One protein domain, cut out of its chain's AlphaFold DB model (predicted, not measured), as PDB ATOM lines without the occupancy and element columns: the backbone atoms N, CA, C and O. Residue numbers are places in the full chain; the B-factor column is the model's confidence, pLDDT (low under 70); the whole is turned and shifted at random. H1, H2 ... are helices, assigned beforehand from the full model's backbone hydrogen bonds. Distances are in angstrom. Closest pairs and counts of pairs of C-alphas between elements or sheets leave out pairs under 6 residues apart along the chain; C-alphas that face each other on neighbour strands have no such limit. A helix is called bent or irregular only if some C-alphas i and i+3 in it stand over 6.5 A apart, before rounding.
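What this domain is: This is residues 300 to 343 of the 344 residues of the protein "B41 domain-containing protein" of Leptidea sinapis (UniProt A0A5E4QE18). What shape do these coordinates make? Three short helical pieces, H1, H2 and the arm H3a, stand roughly square to one another as a small body, and residues 331 to 343, mostly of the arm H3b, stick out from it as a long tail. What is it built of? The 44 printed residues hold three named helices, in the order H1, H2, H3, and no named strand; the class is all helix. How compact is it? It is loose, with a radius of gyration of the C-alphas of 12.3 A, and spans 37 by 19 by 12 A.

How they stand to each other: How do the first two helices meet? H1, residues 300 to 306, and H2, residues 310 to 316, only just touch, with 3 pairs of C-alphas within 8 A. The closest are the C-alphas of Leu 304 and Leu 312, 6.9 A apart, and the lines stand about perpendicular at 84 degrees. Where does the third helix go? H3, residues 319 to 341, was assigned as one helix by its hydrogen bonds but is bent: C-alphas 327 and 330 are 6.8 A apart. Its arms H3a, residues 319 to 327, and H3b, residues 330 to 341, stand at a shallow tilt of 32 degrees, only just short of steep. What is near the arms? H3a is close to H1 but not clearly touching, about perpendicular at 75 degrees; their closest C-alphas, Phe 305 and Arg 325, are 7.2 A apart. H3b is apart from H1 and H2. Do the backbones hold helical spacing? Every O i to N i+4 pair is within hydrogen-bond range in H1, H3a and H3b; in H2 it is 1 of 3, beside 3 of 4 O i to N i+3 pairs.

Where its parts are: Where does H1 begin? C-alpha 300 is at (-37.930, 99.129, 27.748), and H1 is 10.0 A long. Is H2 even? It is 10.1 A long and only just irregular, C-alphas 311 and 314 being 6.8 A apart. Where does H3b end? C-alpha 341 is at (-12.865, 96.098, 27.746); H3a is 12.0 A long and H3b 16.8 A.

The domain as a whole: How far does it reach? The two C-alphas farthest apart, those of Ser 314 and Leu 343, are 37.6 A apart. Are there cuts or long links? The printed part has no cut, and the links H1 to H2 and H2 to H3 are tight. Where is confidence low? Residue 308 and residues 311 to 313 are under 70 in pLDDT.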
ATOM      1  N   VAL A 300     -36.974  99.419  26.664       85.94
ATOM      2  CA  VAL A 300     -37.930  99.129  27.748       85.94
ATOM      3  C   VAL A 300     -37.412  98.019  28.667       85.94
ATOM      4  O   VAL A 300     -37.531  98.141  29.886       85.94
ATOM      5  N   ALA A 301     -36.788  96.970  28.122       84.00
ATOM      6  CA  ALA A 301     -36.163  95.920  28.924       84.00
ATOM      7  C   ALA A 301     -34.984  96.454  29.762       84.00
ATOM      8  O   ALA A 301     -34.913  96.174  30.958       84.00
ATOM      9  N   LEU A 302     -34.101  97.270  29.176       83.25
ATOM     10  CA  LEU A 302     -32.995  97.917  29.892       83.25
ATOM     11  C   LEU A 302     -33.505  98.837  31.010       83.25
ATOM     12  O   LEU A 302     -33.053  98.709  32.146       83.25
ATOM     13  N   LEU A 303     -34.504  99.680  30.737       81.56
ATOM     14  CA  LEU A 303     -35.146 100.529  31.750       81.56
ATOM     15  C   LEU A 303     -35.772  99.695  32.884       81.56
ATOM     16  O   LEU A 303     -35.659 100.044  34.060       81.56
ATOM     17  N   LEU A 304     -36.388  98.553  32.561       81.44
ATOM     18  CA  LEU A 304     -36.986  97.645  33.544       81.44
ATOM     19  C   LEU A 304     -35.934  96.971  34.441       81.44
ATOM     20  O   LEU A 304     -36.204  96.766  35.632       81.44
ATOM     21  N   PHE A 305     -34.743  96.663  33.920       79.38
ATOM     22  CA  PHE A 305     -33.667  96.027  34.689       79.38
ATOM     23  C   PHE A 305     -32.728  97.004  35.413       79.38
ATOM     24  O   PHE A 305     -32.273  96.657  36.504       79.38
ATOM     25  N   GLU A 306     -32.471  98.200  34.873       80.06
ATOM     26  CA  GLU A 306     -31.515  99.166  35.444       80.06
ATOM     27  C   GLU A 306     -32.152 100.332  36.212       80.06
ATOM     28  O   GLU A 306     -31.561 100.808  37.178       80.06
ATOM     29  N   THR A 307     -33.336 100.822  35.827       74.69
ATOM     30  CA  THR A 307     -33.877 102.077  36.382       74.69
ATOM     31  C   THR A 307     -34.781 101.822  37.587       74.69
ATOM     32  O   THR A 307     -35.821 101.179  37.460       74.69
ATOM     33  N   ASP A 308     -34.458 102.354  38.769       64.25
ATOM     34  CA  ASP A 308     -35.229 102.144  40.014       64.25
ATOM     35  C   ASP A 308     -36.550 102.942  40.114       64.25
ATOM     36  O   ASP A 308     -36.920 103.470  41.165       64.25
ATOM     37  N   TRP A 309     -37.314 102.986  39.020       73.25
ATOM     38  CA  TRP A 309     -38.601 103.671  38.965       73.25
ATOM     39  C   TRP A 309     -39.638 103.004  39.884       73.25
ATOM     40  O   TRP A 309     -39.892 101.798  39.808       73.25
ATOM     41  N   SER A 310     -40.283 103.800  40.741       70.00
ATOM     42  CA  SER A 310     -41.191 103.328  41.800       70.00
ATOM     43  C   SER A 310     -42.351 102.473  41.273       70.00
ATOM     44  O   SER A 310     -42.626 101.409  41.830       70.00
ATOM     45  N   LEU A 311     -42.966 102.882  40.158       67.75
ATOM     46  CA  LEU A 311     -44.059 102.166  39.479       67.75
ATOM     47  C   LEU A 311     -43.672 100.748  39.012       67.75
ATOM     48  O   LEU A 311     -44.512  99.852  39.000       67.75
ATOM     49  N   LEU A 312     -42.401 100.513  38.665       68.50
ATOM     50  CA  LEU A 312     -41.933  99.218  38.155       68.50
ATOM     51  C   LEU A 312     -41.535  98.234  39.266       68.50
ATOM     52  O   LEU A 312     -41.352  97.049  38.986       68.50
ATOM     53  N   ARG A 313     -41.468  98.662  40.540       68.00
ATOM     54  CA  ARG A 313     -41.113  97.781  41.672       68.00
ATOM     55  C   ARG A 313     -42.057  96.583  41.826       68.00
ATOM     56  O   ARG A 313     -41.590  95.490  42.139       68.00
ATOM     57  N   SER A 314     -43.357  96.772  41.585       74.62
ATOM     58  CA  SER A 314     -44.358  95.696  41.688       74.62
ATOM     59  C   SER A 314     -44.183  94.634  40.593       74.62
ATOM     60  O   SER A 314     -44.265  93.438  40.861       74.62
ATOM     61  N   LEU A 315     -43.834  95.058  39.373       73.00
ATOM     62  CA  LEU A 315     -43.468  94.150  38.282       73.00
ATOM     63  C   LEU A 315     -42.128  93.457  38.558       73.00
ATOM     64  O   LEU A 315     -42.044  92.239  38.447       73.00
ATOM     65  N   ARG A 316     -41.097  94.194  38.990       72.81
ATOM     66  CA  ARG A 316     -39.757  93.637  39.236       72.81
ATOM     67  C   ARG A 316     -39.709  92.615  40.379       72.81
ATOM     68  O   ARG A 316     -38.855  91.738  40.352       72.81
ATOM     69  N   ARG A 317     -40.609  92.697  41.369       75.81
ATOM     70  CA  ARG A 317     -40.711  91.718  42.471       75.81
ATOM     71  C   ARG A 317     -41.293  90.357  42.062       75.81
ATOM     72  O   ARG A 317     -41.255  89.437  42.874       75.81
ATOM     73  N   LYS A 318     -41.821  90.211  40.843       83.94
ATOM     74  CA  LYS A 318     -42.308  88.923  40.336       83.94
ATOM     75  C   LYS A 318     -41.157  87.908  40.225       83.94
ATOM     76  O   LYS A 318     -40.121  88.260  39.652       83.94
ATOM     77  N   PRO A 319     -41.300  86.671  40.745       79.50
ATOM     78  CA  PRO A 319     -40.208  85.696  40.793       79.50
ATOM     79  C   PRO A 319     -39.657  85.348  39.403       79.50
ATOM     80  O   PRO A 319     -38.465  85.089  39.268       79.50
ATOM     81  N   GLU A 320     -40.479  85.428  38.356       86.31
ATOM     82  CA  GLU A 320     -40.088  85.207  36.963       86.31
ATOM     83  C   GLU A 320     -39.117  86.291  36.465       86.31
ATOM     84  O   GLU A 320     -38.097  85.980  35.850       86.31
ATOM     85  N   ILE A 321     -39.382  87.565  36.782       83.00
ATOM     86  CA  ILE A 321     -38.514  88.696  36.409       83.00
ATOM     87  C   ILE A 321     -37.231  88.691  37.250       83.00
ATOM     88  O   ILE A 321     -36.153  88.983  36.728       83.00
ATOM     89  N   VAL A 322     -37.313  88.305  38.528       81.38
ATOM     90  CA  VAL A 322     -36.130  88.108  39.379       81.38
ATOM     91  C   VAL A 322     -35.260  86.965  38.849       81.38
ATOM     92  O   VAL A 322     -34.043  87.133  38.765       81.38
ATOM     93  N   SER A 323     -35.854  85.838  38.450       86.25
ATOM     94  CA  SER A 323     -35.135  84.701  37.863       86.25
ATOM     95  C   SER A 323     -34.456  85.088  36.547       86.25
ATOM     96  O   SER A 323     -33.244  84.922  36.405       86.25
ATOM     97  N   LEU A 324     -35.190  85.724  35.626       85.25
ATOM     98  CA  LEU A 324     -34.655  86.140  34.327       85.25
ATOM     99  C   LEU A 324     -33.521  87.173  34.464       85.25
ATOM    100  O   LEU A 324     -32.536  87.122  33.720       85.25
ATOM    101  N   ARG A 325     -33.599  88.054  35.473       84.50
ATOM    102  CA  ARG A 325     -32.519  88.995  35.800       84.50
ATOM    103  C   ARG A 325     -31.227  88.286  36.223       84.50
ATOM    104  O   ARG A 325     -30.153  88.710  35.805       84.50
ATOM    105  N   HIS A 326     -31.315  87.238  37.045       84.00
ATOM    106  CA  HIS A 326     -30.131  86.518  37.534       84.00
ATOM    107  C   HIS A 326     -29.578  85.524  36.502       84.00
ATOM    108  O   HIS A 326     -28.374  85.520  36.270       84.00
ATOM    109  N   HIS A 327     -30.430  84.719  35.861       87.69
ATOM    110  CA  HIS A 327     -29.984  83.656  34.951       87.69
ATOM    111  C   HIS A 327     -29.505  84.158  33.583       87.69
ATOM    112  O   HIS A 327     -28.648  83.518  32.981       87.69
ATOM    113  N   TYR A 328     -30.043  85.278  33.085       84.38
ATOM    114  CA  TYR A 328     -29.765  85.742  31.719       84.38
ATOM    115  C   TYR A 328     -29.173  87.149  31.682       84.38
ATOM    116  O   TYR A 328     -28.123  87.353  31.078       84.38
ATOM    117  N   TYR A 329     -29.803  88.126  32.340       84.75
ATOM    118  CA  TYR A 329     -29.379  89.525  32.220       84.75
ATOM    119  C   TYR A 329     -28.022  89.811  32.891       84.75
ATOM    120  O   TYR A 329     -27.155  90.428  32.274       84.75
ATOM    121  N   ALA A 330     -27.806  89.340  34.125       84.94
ATOM    122  CA  ALA A 330     -26.548  89.536  34.849       84.94
ATOM    123  C   ALA A 330     -25.314  88.934  34.132       84.94
ATOM    124  O   ALA A 330     -24.391  89.701  33.839       84.94
ATOM    125  N   PRO A 331     -25.277  87.632  33.765       89.62
ATOM    126  CA  PRO A 331     -24.123  87.062  33.064       89.62
ATOM    127  C   PRO A 331     -23.910  87.677  31.673       89.62
ATOM    128  O   PRO A 331     -22.767  87.885  31.271       89.62
ATOM    129  N   LEU A 332     -24.982  88.046  30.956       86.12
ATOM    130  CA  LEU A 332     -24.871  88.748  29.673       86.12
ATOM    131  C   LEU A 332     -24.241  90.142  29.834       86.12
ATOM    132  O   LEU A 332     -23.378  90.521  29.044       86.12
ATOM    133  N   LYS A 333     -24.629  90.893  30.873       86.31
ATOM    134  CA  LYS A 333     -24.056  92.210  31.186       86.31
ATOM    135  C   LYS A 333     -22.573  92.117  31.554       86.31
ATOM    136  O   LYS A 333     -21.783  92.940  31.095       86.31
ATOM    137  N   GLU A 334     -22.178  91.114  32.336       88.06
ATOM    138  CA  GLU A 334     -20.765  90.867  32.647       88.06
ATOM    139  C   GLU A 334     -19.955  90.453  31.416       88.06
ATOM    140  O   GLU A 334     -18.848  90.956  31.217       88.06
ATOM    141  N   TYR A 335     -20.508  89.581  30.568       89.31
ATOM    142  CA  TYR A 335     -19.884  89.166  29.313       89.31
ATOM    143  C   TYR A 335     -19.660  90.355  28.368       89.31
ATOM    144  O   TYR A 335     -18.547  90.555  27.884       89.31
ATOM    145  N   LEU A 336     -20.685  91.193  28.167       86.44
ATOM    146  CA  LEU A 336     -20.583  92.409  27.355       86.44
ATOM    147  C   LEU A 336     -19.563  93.395  27.933       86.44
ATOM    148  O   LEU A 336     -18.744  93.921  27.184       86.44
ATOM    149  N   LYS A 337     -19.549  93.605  29.257       88.31
ATOM    150  CA  LYS A 337     -18.557  94.472  29.910       88.31
ATOM    151  C   LYS A 337     -17.129  93.971  29.676       88.31
ATOM    152  O   LYS A 337     -16.269  94.774  29.334       88.31
ATOM    153  N   LYS A 338     -16.879  92.662  29.821       89.31
ATOM    154  CA  LYS A 338     -15.569  92.055  29.528       89.31
ATOM    155  C   LYS A 338     -15.192  92.235  28.058       89.31
ATOM    156  O   LYS A 338     -14.104  92.717  27.781       89.31
ATOM    157  N   LYS A 339     -16.103  91.942  27.124       88.06
ATOM    158  CA  LYS A 339     -15.831  92.066  25.683       88.06
ATOM    159  C   LYS A 339     -15.584  93.499  25.217       88.06
ATOM    160  O   LYS A 339     -14.740  93.693  24.356       88.06
ATOM    161  N   ILE A 340     -16.267  94.492  25.786       90.75
ATOM    162  CA  ILE A 340     -16.010  95.910  25.480       90.75
ATOM    163  C   ILE A 340     -14.625  96.336  25.994       90.75
ATOM    164  O   ILE A 340     -13.925  97.049  25.291       90.75
ATOM    165  N   VAL A 341     -14.205  95.849  27.169       91.06
ATOM    166  CA  VAL A 341     -12.865  96.098  27.746       91.06
ATOM    167  C   VAL A 341     -11.748  95.290  27.054       91.06
ATOM    168  O   VAL A 341     -10.580  95.605  27.213       91.06
ATOM    169  N   GLU A 342     -12.078  94.264  26.266       87.06
ATOM    170  CA  GLU A 342     -11.127  93.585  25.363       87.06
ATOM    171  C   GLU A 342     -11.033  94.247  23.972       87.06
ATOM    172  O   GLU A 342     -10.151  93.899  23.190       87.06
ATOM    173  N   LEU A 343     -11.963  95.150  23.633       83.81
ATOM    174  CA  LEU A 343     -12.075  95.815  22.325       83.81
ATOM    175  C   LEU A 343     -11.562  97.268  22.321       83.81
ATOM    176  O   LEU A 343     -11.474  97.859  21.244       83.81
TER     177      LEU A 343